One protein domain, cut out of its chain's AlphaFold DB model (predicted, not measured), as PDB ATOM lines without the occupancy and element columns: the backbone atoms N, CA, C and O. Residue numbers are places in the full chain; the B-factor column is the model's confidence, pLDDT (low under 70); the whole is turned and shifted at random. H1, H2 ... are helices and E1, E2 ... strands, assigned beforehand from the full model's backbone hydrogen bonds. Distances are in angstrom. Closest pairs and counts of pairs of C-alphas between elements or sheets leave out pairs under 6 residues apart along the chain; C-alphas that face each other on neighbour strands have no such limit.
ATOM      1  N   TRP A 211     -33.480  14.592  27.646       91.19
ATOM      2  CA  TRP A 211     -34.415  13.463  27.634       91.19
ATOM      3  C   TRP A 211     -35.264  13.358  28.918       91.19
ATOM      4  O   TRP A 211     -36.376  12.839  28.895       91.19
ATOM      5  N   VAL A 212     -34.797  13.901  30.051       93.00
ATOM      6  CA  VAL A 212     -35.559  13.904  31.315       93.00
ATOM      7  C   VAL A 212     -36.826  14.750  31.182       93.00
ATOM      8  O   VAL A 212     -37.870  14.409  31.738       93.00
ATOM      9  N   TYR A 213     -36.745  15.854  30.439       93.12
ATOM     10  CA  TYR A 213     -37.889  16.728  30.202       93.12
ATOM     11  C   TYR A 213     -38.912  16.075  29.266       93.12
ATOM     12  O   TYR A 213     -40.108  16.199  29.511       93.12
ATOM     13  N   GLU A 214     -38.448  15.331  28.260       90.75
ATOM     14  CA  GLU A 214     -39.303  14.590  27.323       90.75
ATOM     15  C   GLU A 214     -40.100  13.494  28.044       90.75
ATOM     16  O   GLU A 214     -41.325  13.426  27.910       90.75
ATOM     17  N   ILE A 215     -39.431  12.708  28.899       90.50
ATOM     18  CA  ILE A 215     -40.079  11.695  29.747       90.50
ATOM     19  C   ILE A 215     -41.119  12.342  30.668       90.50
ATOM     20  O   ILE A 215     -42.222  11.819  30.836       90.50
ATOM     21  N   LEU A 216     -40.794  13.490  31.272       92.88
ATOM     22  CA  LEU A 216     -41.713  14.177  32.181       92.88
ATOM     23  C   LEU A 216     -43.013  14.604  31.505       92.88
ATOM     24  O   LEU A 216     -44.060  14.489  32.131       92.88
ATOM     25  N   GLU A 217     -42.977  15.046  30.251       91.12
ATOM     26  CA  GLU A 217     -44.192  15.435  29.524       91.12
ATOM     27  C   GLU A 217     -45.141  14.255  29.255       91.12
ATOM     28  O   GLU A 217     -46.349  14.454  29.114       91.12
ATOM     29  N   HIS A 218     -44.623  13.024  29.258       89.06
ATOM     30  CA  HIS A 218     -45.400  11.801  29.039       89.06
ATOM     31  C   HIS A 218     -45.837  11.127  30.351       89.06
ATOM     32  O   HIS A 218     -46.745  10.289  30.363       89.06
ATOM     33  N   LEU A 219     -45.267  11.533  31.490       90.50
ATOM     34  CA  LEU A 219     -45.613  10.986  32.798       90.50
ATOM     35  C   LEU A 219     -46.923  11.557  33.356       90.50
ATOM     36  O   LEU A 219     -47.145  12.767  33.457       90.50
ATOM     37  N   LYS A 220     -47.780  10.649  33.839       86.50
ATOM     38  CA  LYS A 220     -49.002  10.980  34.586       86.50
ATOM     39  C   LYS A 220     -48.860  10.551  36.038       86.50
ATOM     40  O   LYS A 220     -48.742   9.364  36.329       86.50
ATOM     41  N   HIS A 221     -48.951  11.501  36.966       83.19
ATOM     42  CA  HIS A 221     -48.925  11.219  38.402       83.19
ATOM     43  C   HIS A 221     -50.175  11.781  39.088       83.19
ATOM     44  O   HIS A 221     -50.520  12.951  38.926       83.19
ATOM     45  N   GLY A 222     -50.905  10.937  39.825       78.81
ATOM     46  CA  GLY A 222     -52.141  11.343  40.512       78.81
ATOM     47  C   GLY A 222     -53.244  11.879  39.583       78.81
ATOM     48  O   GLY A 222     -54.081  12.664  40.019       78.81
ATOM     49  N   GLY A 223     -53.234  11.498  38.300       79.25
ATOM     50  CA  GLY A 223     -54.184  11.982  37.289       79.25
ATOM     51  C   GLY A 223     -53.847  13.349  36.679       79.25
ATOM     52  O   GLY A 223     -54.636  13.852  35.881       79.25
ATOM     53  N   ARG A 224     -52.694  13.940  37.019       87.88
ATOM     54  CA  ARG A 224     -52.153  15.148  36.384       87.88
ATOM     55  C   ARG A 224     -50.989  14.775  35.460       87.88
ATOM     56  O   ARG A 224     -50.126  13.991  35.847       87.88
ATOM     57  N   GLU A 225     -50.978  15.354  34.261       89.00
ATOM     58  CA  GLU A 225     -49.824  15.345  33.350       89.00
ATOM     59  C   GLU A 225     -48.738  16.273  33.905       89.00
ATOM     60  O   GLU A 225     -49.026  17.415  34.294       89.00
ATOM     61  N   LEU A 226     -47.518  15.750  34.018       92.19
ATOM     62  CA  LEU A 226     -46.356  16.520  34.449       92.19
ATOM     63  C   LEU A 226     -45.840  17.369  33.280       92.19
ATOM     64  O   LEU A 226     -46.071  17.069  32.112       92.19
ATOM     65  N   ARG A 227     -45.195  18.491  33.598       92.69
ATOM     66  CA  ARG A 227     -44.587  19.395  32.611       92.69
ATOM     67  C   ARG A 227     -43.083  19.465  32.815       92.69
ATOM     68  O   ARG A 227     -42.597  19.191  33.908       92.69
ATOM     69  N   ALA A 228     -42.350  19.957  31.819       89.88
ATOM     70  CA  ALA A 228     -40.910  20.195  31.933       89.88
ATOM     71  C   ALA A 228     -40.515  21.042  33.171       89.88
ATOM     72  O   ALA A 228     -39.476  20.811  33.789       89.88
ATOM     73  N   GLU A 229     -41.364  21.990  33.590       91.38
ATOM     74  CA  GLU A 229     -41.162  22.800  34.804       91.38
ATOM     75  C   GLU A 229     -41.172  21.972  36.106       91.38
ATOM     76  O   GLU A 229     -40.471  22.309  37.067       91.38
ATOM     77  N   ASP A 230     -41.888  20.843  36.115       93.69
ATOM     78  CA  ASP A 230     -41.981  19.941  37.260       93.69
ATOM     79  C   ASP A 230     -40.678  19.153  37.498       93.69
ATOM     80  O   ASP A 230     -40.511  18.584  38.575       93.69
ATOM     81  N   ALA A 231     -39.699  19.198  36.582       92.81
ATOM     82  CA  ALA A 231     -38.381  18.576  36.769       92.81
ATOM     83  C   ALA A 231     -37.660  19.059  38.039       92.81
ATOM     84  O   ALA A 231     -36.879  18.323  38.643       92.81
ATOM     85  N   THR A 232     -37.935  20.297  38.460       92.50
ATOM     86  CA  THR A 232     -37.379  20.896  39.683       92.50
ATOM     87  C   THR A 232     -38.304  20.782  40.897       92.50
ATOM     88  O   THR A 232     -37.896  21.118  42.009       92.50
ATOM     89  N   SER A 233     -39.529  20.288  40.705       92.69
ATOM     90  CA  SER A 233     -40.487  20.061  41.783       92.69
ATOM     91  C   SER A 233     -40.057  18.862  42.643       92.69
ATOM     92  O   SER A 233     -39.511  17.894  42.104       92.69
ATOM     93  N   PRO A 234     -40.310  18.885  43.965       93.38
ATOM     94  CA  PRO A 234     -40.033  17.751  44.846       93.38
ATOM     95  C   PRO A 234     -40.779  16.486  44.403       93.38
ATOM     96  O   PRO A 234     -41.958  16.554  44.046       93.38
ATOM     97  N   PHE A 235     -40.110  15.335  44.463       92.75
ATOM     98  CA  PHE A 235     -40.710  14.043  44.146       92.75
ATOM     99  C   PHE A 235     -41.673  13.601  45.273       92.75
ATOM    100  O   PHE A 235     -41.295  13.612  46.450       92.75
ATOM    101  N   PRO A 236     -42.934  13.250  44.961       86.62
ATOM    102  CA  PRO A 236     -43.947  12.955  45.966       86.62
ATOM    103  C   PRO A 236     -43.834  11.514  46.486       86.62
ATOM    104  O   PRO A 236     -44.479  10.598  45.983       86.62
ATOM    105  N   GLY A 237     -43.068  11.330  47.562       86.44
ATOM    106  CA  GLY A 237     -43.031  10.082  48.334       86.44
ATOM    107  C   GLY A 237     -41.857   9.154  48.000       86.44
ATOM    108  O   GLY A 237     -40.961   9.532  47.249       86.44
ATOM    109  N   PRO A 238     -41.814   7.953  48.601       89.25
ATOM    110  CA  PRO A 238     -40.730   7.007  48.373       89.25
ATOM    111  C   PRO A 238     -40.767   6.450  46.942       89.25
ATOM    112  O   PRO A 238     -41.829   6.090  46.420       89.25
ATOM    113  N   LEU A 239     -39.592   6.358  46.317       89.94
ATOM    114  CA  LEU A 239     -39.416   5.695  45.026       89.94
ATOM    115  C   LEU A 239     -39.753   4.200  45.161       89.94
ATOM    116  O   LEU A 239     -39.399   3.565  46.148       89.94
ATOM    117  N   ASN A 240     -40.439   3.637  44.167       91.25
ATOM    118  CA  ASN A 240     -40.770   2.212  44.103       91.25
ATOM    119  C   ASN A 240     -40.738   1.745  42.638       91.25
ATOM    120  O   ASN A 240     -40.654   2.572  41.726       91.25
ATOM    121  N   TRP A 241     -40.829   0.439  42.390       90.94
ATOM    122  CA  TRP A 241     -40.728  -0.098  41.027       90.94
ATOM    123  C   TRP A 241     -41.887   0.283  40.105       90.94
ATOM    124  O   TRP A 241     -41.718   0.260  38.888       90.94
ATOM    125  N   ALA A 242     -43.046   0.673  40.644       84.38
ATOM    126  CA  ALA A 242     -44.132   1.201  39.821       84.38
ATOM    127  C   ALA A 242     -43.765   2.573  39.233       84.38
ATOM    128  O   ALA A 242     -44.074   2.839  38.074       84.38
ATOM    129  N   HIS A 243     -43.057   3.412  39.998       92.06
ATOM    130  CA  HIS A 243     -42.510   4.669  39.491       92.06
ATOM    131  C   HIS A 243     -41.450   4.424  38.413       92.06
ATOM    132  O   HIS A 243     -41.561   4.983  37.329       92.06
ATOM    133  N   VAL A 244     -40.478   3.538  38.667       91.94
ATOM    134  CA  VAL A 244     -39.413   3.225  37.692       91.94
ATOM    135  C   VAL A 244     -39.995   2.659  36.399       91.94
ATOM    136  O   VAL A 244     -39.609   3.085  35.316       91.94
ATOM    137  N   ARG A 245     -40.978   1.757  36.500       89.38
ATOM    138  CA  ARG A 245     -41.699   1.248  35.332       89.38
ATOM    139  C   ARG A 245     -42.389   2.367  34.556       89.38
ATOM    140  O   ARG A 245     -42.261   2.402  33.344       89.38
ATOM    141  N   ALA A 246     -43.069   3.289  35.236       88.19
ATOM    142  CA  ALA A 246     -43.695   4.425  34.566       88.19
ATOM    143  C   ALA A 246     -42.663   5.307  33.842       88.19
ATOM    144  O   ALA A 246     -42.971   5.825  32.775       88.19
ATOM    145  N   PHE A 247     -41.451   5.466  34.390       93.69
ATOM    146  CA  PHE A 247     -40.372   6.212  33.728       93.69
ATOM    147  C   PHE A 247     -39.917   5.514  32.450       93.69
ATOM    148  O   PHE A 247     -39.755   6.172  31.429       93.69
ATOM    149  N   VAL A 248     -39.738   4.193  32.508       90.25
ATOM    150  CA  VAL A 248     -39.351   3.378  31.354       90.25
ATOM    151  C   VAL A 248     -40.449   3.392  30.290       90.25
ATOM    152  O   VAL A 248     -40.156   3.702  29.142       90.25
ATOM    153  N   ASP A 249     -41.711   3.162  30.668       86.00
ATOM    154  CA  ASP A 249     -42.861   3.212  29.753       86.00
ATOM    155  C   ASP A 249     -42.969   4.595  29.070       86.00
ATOM    156  O   ASP A 249     -43.137   4.679  27.857       86.00
ATOM    157  N   ALA A 250     -42.790   5.687  29.822       88.62
ATOM    158  CA  ALA A 250     -42.777   7.039  29.260       88.62
ATOM    159  C   ALA A 250     -41.573   7.291  28.337       88.62
ATOM    160  O   ALA A 250     -41.710   8.007  27.351       88.62
ATOM    161  N   ALA A 251     -40.413   6.694  28.623       87.94
ATOM    162  CA  ALA A 251     -39.242   6.786  27.757       87.94
ATOM    163  C   ALA A 251     -39.440   6.073  26.412       87.94
ATOM    164  O   ALA A 251     -39.022   6.595  25.375       87.94
ATOM    165  N   PHE A 252     -40.114   4.918  26.428       83.81
ATOM    166  CA  PHE A 252     -40.532   4.210  25.217       83.81
ATOM    167  C   PHE A 252     -41.461   5.072  24.356       83.81
ATOM    168  O   PHE A 252     -41.271   5.148  23.145       83.81
ATOM    169  N   ASP A 253     -42.425   5.759  24.973       83.44
ATOM    170  CA  ASP A 253     -43.351   6.643  24.254       83.44
ATOM    171  C   ASP A 253     -42.644   7.858  23.616       83.44
ATOM    172  O   ASP A 253     -43.137   8.413  22.633       83.44
ATOM    173  N   THR A 254     -41.482   8.257  24.148       84.00
ATOM    174  CA  THR A 254     -40.675   9.391  23.658       84.00
ATOM    175  C   THR A 254     -39.597   9.031  22.635       84.00
ATOM    176  O   THR A 254     -38.833   9.913  22.254       84.00
ATOM    177  N   ASP A 255     -39.524   7.775  22.177       79.56
ATOM    178  CA  ASP A 255     -38.507   7.311  21.210       79.56
ATOM    179  C   ASP A 255     -37.063   7.465  21.741       79.56
ATOM    180  O   ASP A 255     -36.123   7.807  21.025       79.56
ATOM    181  N   VAL A 256     -36.866   7.250  23.048       82.69
ATOM    182  CA  VAL A 256     -35.528   7.244  23.653       82.69
ATOM    183  C   VAL A 256     -34.877   5.879  23.388       82.69
ATOM    184  O   VAL A 256     -34.931   4.973  24.218       82.69
ATOM    185  N   ASP A 257     -34.250   5.755  22.214       74.50
ATOM    186  CA  ASP A 257     -33.730   4.512  21.601       74.50
ATOM    187  C   ASP A 257     -32.826   3.627  22.481       74.50
ATOM    188  O   ASP A 257     -32.650   2.439  22.215       74.50
ATOM    189  N   TRP A 258     -32.190   4.169  23.521       79.88
ATOM    190  CA  TRP A 258     -31.315   3.375  24.396       79.88
ATOM    191  C   TRP A 258     -32.074   2.690  25.549       79.88
ATOM    192  O   TRP A 258     -31.506   1.832  26.227       79.88
ATOM    193  N   LEU A 259     -33.348   3.044  25.773       76.19
ATOM    194  CA  LEU A 259     -34.236   2.407  26.760       76.19
ATOM    195  C   LEU A 259     -35.094   1.281  26.164       76.19
ATOM    196  O   LEU A 259     -35.569   0.421  26.909       76.19
ATOM    197  N   THR A 260     -35.221   1.218  24.837       64.94
ATOM    198  CA  THR A 260     -35.610   0.007  24.103       64.94
ATOM    199  C   THR A 260     -34.445  -0.970  24.184       64.94
ATOM    200  O   THR A 260     -33.545  -0.894  23.349       64.94
ATOM    201  N   PRO A 261     -34.386  -1.807  25.240       79.00
ATOM    202  CA  PRO A 261     -35.299  -2.946  25.379       79.00
ATOM    203  C   PRO A 261     -35.555  -3.430  26.834       79.00
ATOM    204  O   PRO A 261     -35.489  -4.628  27.137       79.00
ATOM    205  N   TRP A 262     -35.817  -2.515  27.769       88.62
ATOM    206  CA  TRP A 262     -36.022  -2.868  29.181       88.62
ATOM    207  C   TRP A 262     -37.474  -3.248  29.509       88.62
ATOM    208  O   TRP A 262     -38.410  -2.497  29.252       88.62
ATOM    209  N   PHE A 263     -37.666  -4.379  30.186       88.06
ATOM    210  CA  PHE A 263     -38.955  -4.849  30.692       88.06
ATOM    211  C   PHE A 263     -38.899  -5.018  32.208       88.06
ATOM    212  O   PHE A 263     -38.091  -5.779  32.743       88.06
ATOM    213  N   ILE A 264     -39.785  -4.319  32.917       89.69
ATOM    214  CA  ILE A 264     -39.826  -4.323  34.381       89.69
ATOM    215  C   ILE A 264     -41.141  -4.935  34.854       89.69
ATOM    216  O   ILE A 264     -42.234  -4.444  34.555       89.69
ATOM    217  N   TYR A 265     -41.025  -5.976  35.673       87.06
ATOM    218  CA  TYR A 265     -42.139  -6.654  36.324       87.06
ATOM    219  C   TYR A 265     -42.017  -6.462  37.842       87.06
ATOM    220  O   TYR A 265     -41.328  -7.244  38.505       87.06
ATOM    221  N   PRO A 266     -42.649  -5.415  38.414       84.00
ATOM    222  CA  PRO A 266     -42.649  -5.187  39.855       84.00
ATOM    223  C   PRO A 266     -43.241  -6.386  40.597       84.00
ATOM    224  O   PRO A 266     -44.265  -6.934  40.174       84.00
ATOM    225  N   ASP A 267     -42.640  -6.766  41.722       79.50
ATOM    226  CA  ASP A 267     -43.268  -7.705  42.642       79.50
ATOM    227  C   ASP A 267     -44.460  -6.994  43.295       79.50
ATOM    228  O   ASP A 267     -44.341  -5.951  43.937       79.50
ATOM    229  N   TYR A 268     -45.654  -7.544  43.104       73.69
ATOM    230  CA  TYR A 268     -46.886  -6.955  43.624       73.69
ATOM    231  C   TYR A 268     -46.987  -7.049  45.155       73.69
ATOM    232  O   TYR A 268     -47.861  -6.403  45.731       73.69
ATOM    233  N   LYS A 269     -46.144  -7.857  45.818       72.31
ATOM    234  CA  LYS A 269     -46.080  -7.953  47.287       72.31
ATOM    235  C   LYS A 269     -45.066  -7.012  47.905       72.31
ATOM    236  O   LYS A 269     -45.314  -6.476  48.981       72.31
ATOM    237  N   ASP A 270     -43.929  -6.856  47.249       82.12
ATOM    238  CA  ASP A 270     -42.863  -5.975  47.686       82.12
ATOM    239  C   ASP A 270     -42.548  -5.037  46.530       82.12
ATOM    240  O   ASP A 270     -41.753  -5.361  45.655       82.12
ATOM    241  N   LEU A 271     -43.178  -3.859  46.526       80.81
ATOM    242  CA  LEU A 271     -42.949  -2.841  45.494       80.81
ATOM    243  C   LEU A 271     -41.496  -2.334  45.471       80.81
ATOM    244  O   LEU A 271     -41.142  -1.559  44.579       80.81
ATOM    245  N   ASN A 272     -40.665  -2.772  46.420       87.31
ATOM    246  CA  ASN A 272     -39.229  -2.551  46.434       87.31
ATOM    247  C   ASN A 272     -38.454  -3.663  45.715       87.31
ATOM    248  O   ASN A 272     -37.236  -3.580  45.649       87.31
ATOM    249  N   ARG A 273     -39.107  -4.679  45.142       88.38
ATOM    250  CA  ARG A 273     -38.488  -5.740  44.335       88.38
ATOM    251  C   ARG A 273     -39.097  -5.802  42.936       88.38
ATOM    252  O   ARG A 273     -40.287  -5.555  42.755       88.38
ATOM    253  N   ALA A 274     -38.293  -6.165  41.942       92.06
ATOM    254  CA  ALA A 274     -38.772  -6.442  40.591       92.06
ATOM    255  C   ALA A 274     -37.961  -7.549  39.919       92.06
ATOM    256  O   ALA A 274     -36.816  -7.830  40.285       92.06
ATOM    257  N   VAL A 275     -38.576  -8.162  38.911       88.25
ATOM    258  CA  VAL A 275     -37.858  -8.888  37.864       88.25
ATOM    259  C   VAL A 275     -37.613  -7.903  36.729       88.25
ATOM    260  O   VAL A 275     -38.558  -7.284  36.236       88.25
ATOM    261  N   VAL A 276     -36.353  -7.739  36.347       90.25
ATOM    262  CA  VAL A 276     -35.934  -6.841  35.271       90.25
ATOM    263  C   VAL A 276     -35.370  -7.697  34.151       90.25
ATOM    264  O   VAL A 276     -34.569  -8.592  34.406       90.25
ATOM    265  N   TRP A 277     -35.801  -7.444  32.925       88.69
ATOM    266  CA  TRP A 277     -35.305  -8.125  31.740       88.69
ATOM    267  C   TRP A 277     -34.840  -7.091  30.722       88.69
ATOM    268  O   TRP A 277     -35.549  -6.127  30.454       88.69
ATOM    269  N   LEU A 278     -33.642  -7.282  30.185       90.94
ATOM    270  CA  LEU A 278     -33.081  -6.492  29.097       90.94
ATOM    271  C   LEU A 278     -33.000  -7.398  27.870       90.94
ATOM    272  O   LEU A 278     -32.285  -8.396  27.931       90.94
ATOM    273  N   SER A 279     -33.743  -7.086  26.805       85.94
ATOM    274  CA  SER A 279     -33.766  -7.896  25.574       85.94
ATOM    275  C   SER A 279     -32.783  -7.374  24.532       85.94
ATOM    276  O   SER A 279     -32.953  -6.282  24.026       85.94
ATOM    277  N   ASP A 280     -31.819  -8.160  24.092       83.62
ATOM    278  CA  ASP A 280     -31.015  -7.806  22.924       83.62
ATOM    279  C   ASP A 280     -31.861  -7.859  21.629       83.62
ATOM    280  O   ASP A 280     -32.941  -8.465  21.585       83.62
ATOM    281  N   ASP A 281     -31.373  -7.225  20.555       78.62
ATOM    282  CA  ASP A 281     -32.048  -7.145  19.242       78.62
ATOM    283  C   ASP A 281     -32.352  -8.521  18.617       78.62
ATOM    284  O   ASP A 281     -33.217  -8.649  17.748       78.62
ATOM    285  N   ASP A 282     -31.630  -9.559  19.039       75.06
ATOM    286  CA  ASP A 282     -31.789 -10.940  18.581       75.06
ATOM    287  C   ASP A 282     -32.776 -11.761  19.434       75.06
ATOM    288  O   ASP A 282     -32.959 -12.957  19.193       75.06
ATOM    289  N   GLY A 283     -33.428 -11.129  20.418       72.94
ATOM    290  CA  GLY A 283     -34.360 -11.763  21.351       72.94
ATOM    291  C   GLY A 283     -33.685 -12.540  22.487       72.94
ATOM    292  O   GLY A 283     -34.382 -13.132  23.317       72.94
ATOM    293  N   SER A 284     -32.347 -12.551  22.548       79.81
ATOM    294  CA  SER A 284     -31.621 -12.951  23.753       79.81
ATOM    295  C   SER A 284     -31.683 -11.834  24.801       79.81
ATOM    296  O   SER A 284     -32.300 -10.799  24.574       79.81
ATOM    297  N   GLY A 285     -31.164 -12.048  26.009       85.62
ATOM    298  CA  GLY A 285     -31.205 -10.989  27.009       85.62
ATOM    299  C   GLY A 285     -30.703 -11.377  28.388       85.62
ATOM    300  O   GLY A 285     -30.471 -12.551  28.692       85.62
ATOM    301  N   ALA A 286     -30.570 -10.367  29.239       86.81
ATOM    302  CA  ALA A 286     -30.189 -10.507  30.635       86.81
ATOM    303  C   ALA A 286     -31.429 -10.426  31.533       86.81
ATOM    304  O   ALA A 286     -32.235  -9.501  31.422       86.81
ATOM    305  N   LEU A 287     -31.599 -11.412  32.417       87.38
ATOM    306  CA  LEU A 287     -32.701 -11.476  33.374       87.38
ATOM    307  C   LEU A 287     -32.154 -11.314  34.791       87.38
ATOM    308  O   LEU A 287     -31.413 -12.163  35.282       87.38
ATOM    309  N   TRP A 288     -32.578 -10.263  35.485       90.38
ATOM    310  CA  TRP A 288     -32.312 -10.084  36.906       90.38
ATOM    311  C   TRP A 288     -33.571 -10.398  37.700       90.38
ATOM    312  O   TRP A 288     -34.601  -9.735  37.566       90.38
ATOM    313  N   THR A 289     -33.485 -11.406  38.563       87.38
ATOM    314  CA  THR A 289     -34.549 -11.712  39.520       87.38
ATOM    315  C   THR A 289     -34.231 -11.066  40.869       87.38
ATOM    316  O   THR A 289     -33.076 -11.002  41.277       87.38
ATOM    317  N   ASP A 290     -35.259 -10.573  41.566       88.12
ATOM    318  CA  ASP A 290     -35.143 -10.018  42.926       88.12
ATOM    319  C   ASP A 290     -34.343  -8.701  43.048       88.12
ATOM    320  O   ASP A 290     -33.652  -8.459  44.042       88.12
ATOM    321  N   VAL A 291     -34.440  -7.812  42.051       88.81
ATOM    322  CA  VAL A 291     -33.738  -6.518  42.078       88.81
ATOM    323  C   VAL A 291     -34.396  -5.589  43.096       88.81
ATOM    324  O   VAL A 291     -35.558  -5.216  42.944       88.81
ATOM    325  N   SER A 292     -33.650  -5.195  44.131       90.81
ATOM    326  CA  SER A 292     -34.125  -4.228  45.126       90.81
ATOM    327  C   SER A 292     -34.093  -2.790  44.590       90.81
ATOM    328  O   SER A 292     -33.102  -2.380  43.985       90.81
ATOM    329  N   ILE A 293     -35.139  -2.009  44.876       89.62
ATOM    330  CA  ILE A 293     -35.252  -0.582  44.544       89.62
ATOM    331  C   ILE A 293     -34.160   0.249  45.221       89.62
ATOM    332  O   ILE A 293     -33.779   1.291  44.698       89.62
ATOM    333  N   ASP A 294     -33.597  -0.227  46.336       87.31
ATOM    334  CA  ASP A 294     -32.504   0.446  47.047       87.31
ATOM    335  C   ASP A 294     -31.229   0.533  46.193       87.31
ATOM    336  O   ASP A 294     -30.340   1.329  46.478       87.31
ATOM    337  N   ARG A 295     -31.127  -0.284  45.132       83.88
ATOM    338  CA  ARG A 295     -30.057  -0.180  44.130       83.88
ATOM    339  C   ARG A 295     -30.290   0.940  43.118       83.88
ATOM    340  O   ARG A 295     -29.346   1.335  42.448       83.88
ATOM    341  N   LEU A 296     -31.528   1.414  42.992       82.75
ATOM    342  CA  LEU A 296     -31.924   2.464  42.057       82.75
ATOM    343  C   LEU A 296     -32.089   3.829  42.724       82.75
ATOM    344  O   LEU A 296     -32.144   4.836  42.018       82.75
ATOM    345  N   THR A 297     -32.155   3.894  44.055       80.25
ATOM    346  CA  THR A 297     -32.315   5.166  44.758       80.25
ATOM    347  C   THR A 297     -31.069   6.051  44.612       80.25
ATOM    348  O   THR A 297     -29.937   5.556  44.623       80.25
ATOM    349  N   PRO A 298     -31.247   7.380  44.477       75.75
ATOM    350  CA  PRO A 298     -30.125   8.305  44.426       75.75
ATOM    351  C   PRO A 298     -29.267   8.171  45.682       75.75
ATOM    352  O   PRO A 298     -29.784   7.983  46.782       75.75
ATOM    353  N   ASN A 299     -27.951   8.289  45.514       72.44
ATOM    354  CA  ASN A 299     -26.965   8.071  46.568       72.44
ATOM    355  C   ASN A 299     -27.380   8.747  47.898       72.44
ATOM    356  O   ASN A 299     -27.464   9.978  47.969       72.44
ATOM    357  N   SER A 300     -27.609   7.935  48.942       66.19
ATOM    358  CA  SER A 300     -28.242   8.264  50.248       66.19
ATOM    359  C   SER A 300     -27.688   9.473  51.028       66.19
ATOM    360  O   SER A 300     -28.209   9.851  52.074       66.19
ATOM    361  N   SER A 301     -26.623  10.099  50.532       71.12
ATOM    362  CA  SER A 301     -26.041  11.333  51.060       71.12
ATOM    363  C   SER A 301     -26.900  12.593  50.863       71.12
ATOM    364  O   SER A 301     -26.633  13.608  51.511       71.12
ATOM    365  N   ILE A 302     -27.915  12.554  49.993       69.75
ATOM    366  CA  ILE A 302     -28.834  13.676  49.751       69.75
ATOM    367  C   ILE A 302     -30.109  13.460  50.588       69.75
ATOM    368  O   ILE A 302     -30.690  12.381  50.510       69.75
ATOM    369  N   PRO A 303     -30.566  14.441  51.395       75.38
ATOM    370  CA  PRO A 303     -31.800  14.303  52.171       75.38
ATOM    371  C   PRO A 303     -33.004  14.027  51.262       75.38
ATOM    372  O   PRO A 303     -33.149  14.711  50.251       75.38
ATOM    373  N   GLU A 304     -33.909  13.122  51.656       72.44
ATOM    374  CA  GLU A 304     -35.086  12.737  50.850       72.44
ATOM    375  C   GLU A 304     -35.919  13.937  50.363       72.44
ATOM    376  O   GLU A 304     -36.429  13.951  49.246       72.44
ATOM    377  N   SER A 305     -36.000  14.998  51.171       72.44
ATOM    378  CA  SER A 305     -36.715  16.237  50.839       72.44
ATOM    379  C   SER A 305     -36.088  17.055  49.701       72.44
ATOM    380  O   SER A 305     -36.663  18.064  49.298       72.44
ATOM    381  N   ALA A 306     -34.893  16.689  49.236       76.50
ATOM    382  CA  ALA A 306     -34.167  17.369  48.167       76.50
ATOM    383  C   ALA A 306     -34.220  16.619  46.823       76.50
ATOM    384  O   ALA A 306     -33.662  17.109  45.843       76.50
ATOM    385  N   HIS A 307     -34.892  15.465  46.748       89.69
ATOM    386  CA  HIS A 307     -35.087  14.761  45.485       89.69
ATOM    387  C   HIS A 307     -36.138  15.477  44.632       89.69
ATOM    388  O   HIS A 307     -37.316  15.535  44.988       89.69
ATOM    389  N   THR A 308     -35.708  16.046  43.509       94.00
ATOM    390  CA  THR A 308     -36.606  16.569  42.476       94.00
ATOM    391  C   THR A 308     -36.966  15.466  41.485       94.00
ATOM    392  O   THR A 308     -36.224  14.492  41.356       94.00
ATOM    393  N   TRP A 309     -38.073  15.614  40.754       93.12
ATOM    394  CA  TRP A 309     -38.450  14.668  39.696       93.12
ATOM    395  C   TRP A 309     -37.313  14.395  38.710       93.12
ATOM    396  O   TRP A 309     -37.027  13.237  38.419       93.12
ATOM    397  N   GLY A 310     -36.622  15.447  38.258       92.69
ATOM    398  CA  GLY A 310     -35.511  15.307  37.321       92.69
ATOM    399  C   GLY A 310     -34.360  14.480  37.892       92.69
ATOM    400  O   GLY A 310     -33.887  13.559  37.236       92.69
ATOM    401  N   ALA A 311     -33.977  14.725  39.150       90.69
ATOM    402  CA  ALA A 311     -32.905  13.976  39.809       90.69
ATOM    403  C   ALA A 311     -33.270  12.502  40.055       90.69
ATOM    404  O   ALA A 311     -32.402  11.634  39.997       90.69
ATOM    405  N   VAL A 312     -34.544  12.219  40.348       92.06
ATOM    406  CA  VAL A 312     -35.030  10.849  40.568       92.06
ATOM    407  C   VAL A 312     -35.053  10.062  39.265       92.06
ATOM    408  O   VAL A 312     -34.577   8.931  39.257       92.06
ATOM    409  N   ILE A 313     -35.568  10.644  38.180       92.62
ATOM    410  CA  ILE A 313     -35.611   9.997  36.862       92.62
ATOM    411  C   ILE A 313     -34.189   9.715  36.369       92.62
ATOM    412  O   ILE A 313     -33.876   8.571  36.044       92.62
ATOM    413  N   GLU A 314     -33.323  10.732  36.395       92.31
ATOM    414  CA  GLU A 314     -31.928  10.644  35.948       92.31
ATOM    415  C   GLU A 314     -31.166   9.569  36.733       92.31
ATOM    416  O   GLU A 314     -30.666   8.613  36.151       92.31
ATOM    417  N   SER A 315     -31.205   9.622  38.069       90.69
ATOM    418  CA  SER A 315     -30.524   8.621  38.895       90.69
ATOM    419  C   SER A 315     -31.117   7.216  38.768       90.69
ATOM    420  O   SER A 315     -30.364   6.251  38.856       90.69
ATOM    421  N   SER A 316     -32.439   7.068  38.618       91.12
ATOM    422  CA  SER A 316     -33.058   5.735  38.532       91.12
ATOM    423  C   SER A 316     -32.667   5.034  37.238       91.12
ATOM    424  O   SER A 316     -32.382   3.841  37.261       91.12
ATOM    425  N   LEU A 317     -32.642   5.768  36.122       91.38
ATOM    426  CA  LEU A 317     -32.308   5.211  34.816       91.38
ATOM    427  C   LEU A 317     -30.798   5.014  34.655       91.38
ATOM    428  O   LEU A 317     -30.397   3.963  34.170       91.38
ATOM    429  N   ASP A 318     -29.960   5.916  35.175       89.50
ATOM    430  CA  ASP A 318     -28.506   5.703  35.235       89.50
ATOM    431  C   ASP A 318     -28.158   4.446  36.047       89.50
ATOM    432  O   ASP A 318     -27.336   3.626  35.635       89.50
ATOM    433  N   ASN A 319     -28.818   4.247  37.193       89.62
ATOM    434  CA  ASN A 319     -28.624   3.047  38.003       89.62
ATOM    435  C   ASN A 319     -29.143   1.785  37.290       89.62
ATOM    436  O   ASN A 319     -28.543   0.718  37.431       89.62
ATOM    437  N   LEU A 320     -30.218   1.895  36.502       89.62
ATOM    438  CA  LEU A 320     -30.747   0.803  35.680       89.62
ATOM    439  C   LEU A 320     -29.760   0.409  34.570       89.62
ATOM    440  O   LEU A 320     -29.506  -0.774  34.382       89.62
ATOM    441  N   ILE A 321     -29.113   1.379  33.922       88.44
ATOM    442  CA  ILE A 321     -28.010   1.119  32.984       88.44
ATOM    443  C   ILE A 321     -26.832   0.476  33.722       88.44
ATOM    444  O   ILE A 321     -26.275  -0.514  33.267       88.44
ATOM    445  N   SER A 322     -26.476   0.951  34.916       87.62
ATOM    446  CA  SER A 322     -25.362   0.352  35.668       87.62
ATOM    447  C   SER A 322     -25.601  -1.118  36.057       87.62
ATOM    448  O   SER A 322     -24.645  -1.868  36.261       87.62
ATOM    449  N   LEU A 323     -26.867  -1.556  36.134       85.69
ATOM    450  CA  LEU A 323     -27.220  -2.965  36.333       85.69
ATOM    451  C   LEU A 323     -26.810  -3.836  35.136       85.69
ATOM    452  O   LEU A 323     -26.455  -4.992  35.370       85.69
ATOM    453  N   SER A 324     -26.795  -3.309  33.902       82.25
ATOM    454  CA  SER A 324     -26.299  -4.065  32.739       82.25
ATOM    455  C   SER A 324     -24.785  -4.278  32.766       82.25
ATOM    456  O   SER A 324     -24.301  -5.262  32.218       82.25
ATOM    457  N   ASP A 325     -24.042  -3.407  33.452       81.25
ATOM    458  CA  ASP A 325     -22.580  -3.489  33.564       81.25
ATOM    459  C   ASP A 325     -22.103  -4.407  34.710       81.25
ATOM    460  O   ASP A 325     -20.903  -4.674  34.854       81.25
ATOM    461  N   ALA A 326     -23.016  -4.892  35.561       75.31
ATOM    462  CA  ALA A 326     -22.673  -5.715  36.716       75.31
ATOM    463  C   ALA A 326     -22.336  -7.171  36.309       75.31
ATOM    464  O   ALA A 326     -23.084  -7.787  35.558       75.31
ATOM    465  N   PRO A 327     -21.260  -7.786  36.841       50.78
ATOM    466  CA  PRO A 327     -20.794  -9.113  36.415       50.78
ATOM    467  C   PRO A 327     -21.611 -10.310  36.945       50.78
ATOM    468  O   PRO A 327     -21.385 -11.430  36.496       50.78
ATOM    469  N   ASP A 328     -22.554 -10.104  37.873       51.16
ATOM    470  CA  ASP A 328     -23.349 -11.171  38.518       51.16
ATOM    471  C   ASP A 328     -24.614 -11.564  37.716       51.16
ATOM    472  O   ASP A 328     -25.611 -12.016  38.282       51.16
ATOM    473  N   VAL A 329     -24.608 -11.360  36.396       54.91
ATOM    474  CA  VAL A 329     -25.745 -11.678  35.521       54.91
ATOM    475  C   VAL A 329     -25.806 -13.187  35.308       54.91
ATOM    476  O   VAL A 329     -24.923 -13.780  34.686       54.91
ATOM    477  N   GLU A 330     -26.885 -13.806  35.781       53.16
ATOM    478  CA  GLU A 330     -27.281 -15.146  35.359       53.16
ATOM    479  C   GLU A 330     -27.769 -15.033  33.906       53.16
ATOM    480  O   GLU A 330     -28.957 -14.894  33.621       53.16
ATOM    481  N   TYR A 331     -26.825 -14.993  32.961       53.28
ATOM    482  CA  TYR A 331     -27.157 -15.152  31.551       53.28
ATOM    483  C   TYR A 331     -27.880 -16.487  31.421       53.28
ATOM    484  O   TYR A 331     -27.428 -17.486  31.983       53.28
ATOM    485  N   ALA A 332     -28.979 -16.526  30.670       49.31
ATOM    486  CA  ALA A 332     -29.648 -17.770  30.305       49.31
ATOM    487  C   ALA A 332     -28.747 -18.590  29.356       49.31
ATOM    488  O   ALA A 332     -29.017 -18.731  28.167       49.31
TER     489      ALA A 332
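What this domain is: This is residues 211 to 332 of the 655 residues of the protein "DUF4231 domain-containing protein" of Streptomyces sp. SID5643 (UniProt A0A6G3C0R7). A small, twisted three-stranded sheet makes a wall at one end, with helices H3 and H4 crossing each other over one of its faces and no named helix on the other. H3 covers the edge strand E1; the long helix H4 reaches from the sheet to the opposite end of the domain, where the short helices H1 and H2 pack on its first turns. The printed part has 122 residues, with four named helices and three named strands in the order H1 H2 H3 E1 E2 E3 H4; the sheet, E1 - E2 - E3, is antiparallel and the class is mixed. It is compact, with a radius of gyration of the C-alphas of 14.3 A and spans of 42 by 31 by 25 A.

How they stand to each other: Start at the sheet: E1 (residues 262 to 266), E2 (273 to 279) and E3 (285 to 292) form a meander, each strand the antiparallel neighbour of the one before. In the hairpin of E1 and E2, look for N 263 and O 277, 2.8 A apart; in that of E2 and E3, for N 276 and O 288, 2.9 A apart. E3 bends by 62 degrees at residue 289. H3 (residues 241 to 253) is on the sheet at a height of 9.4 A and runs along E1, only just, at 29 degrees on the local plane; their closest C-alphas are those of Trp 241 and Pro 266, 5.6 A. H4 (residues 309 to 324), on the same face at 9.9 A, runs across E2 at 63 degrees on the local plane. H3 and H4 touch about perpendicular, at 90 degrees, closest at the C-alphas of Phe 247 and Ile 313, 6.8 A. Farther out, H1 (residues 211 to 218) touches H3 at Ile 215 and Ala 251, closest C-alphas 5.4 A apart. H2 (residues 228 to 232) touches H4 with residues 309 to 311 of H4 alone; the C-alphas of Ala 231 and Gly 310, the closest, are 4.4 A apart. H1 and H2 touch, closest at the C-alphas of Tyr 213 and Ala 228, 4.9 A, and both are apart from the strands. Every O i to N i+4 pair is within hydrogen-bond range in H3; the counts are 3 of 4 in H1, 11 of 12 in H4, and 0 of 1 in H2, which has 1 of 2 O i to N i+3 pairs in range.

Where its parts are: Find C-alpha 285 at (-31.205, -10.989, 27.009); from there E3 runs 19.6 A. E2 is 19.5 A long, E1 12.8 A, H3 18.3 A, H1 11.2 A and H2 8.5 A. H1 begins at C-alpha 211, (-34.415, 13.463, 27.634). H4 runs 23.4 A and ends at C-alpha 324, (-26.299, -4.065, 32.739).

The domain as a whole: The two C-alphas farthest apart, those of Asp 282 and Ser 305, are 42.5 A apart. The printed part has no cut, and the link from E3 to H4, residues 293 to 308, is long. The mean pLDDT of the printed part is 84.2; residues 260, 300, 302 and 327 to 332 are under 70.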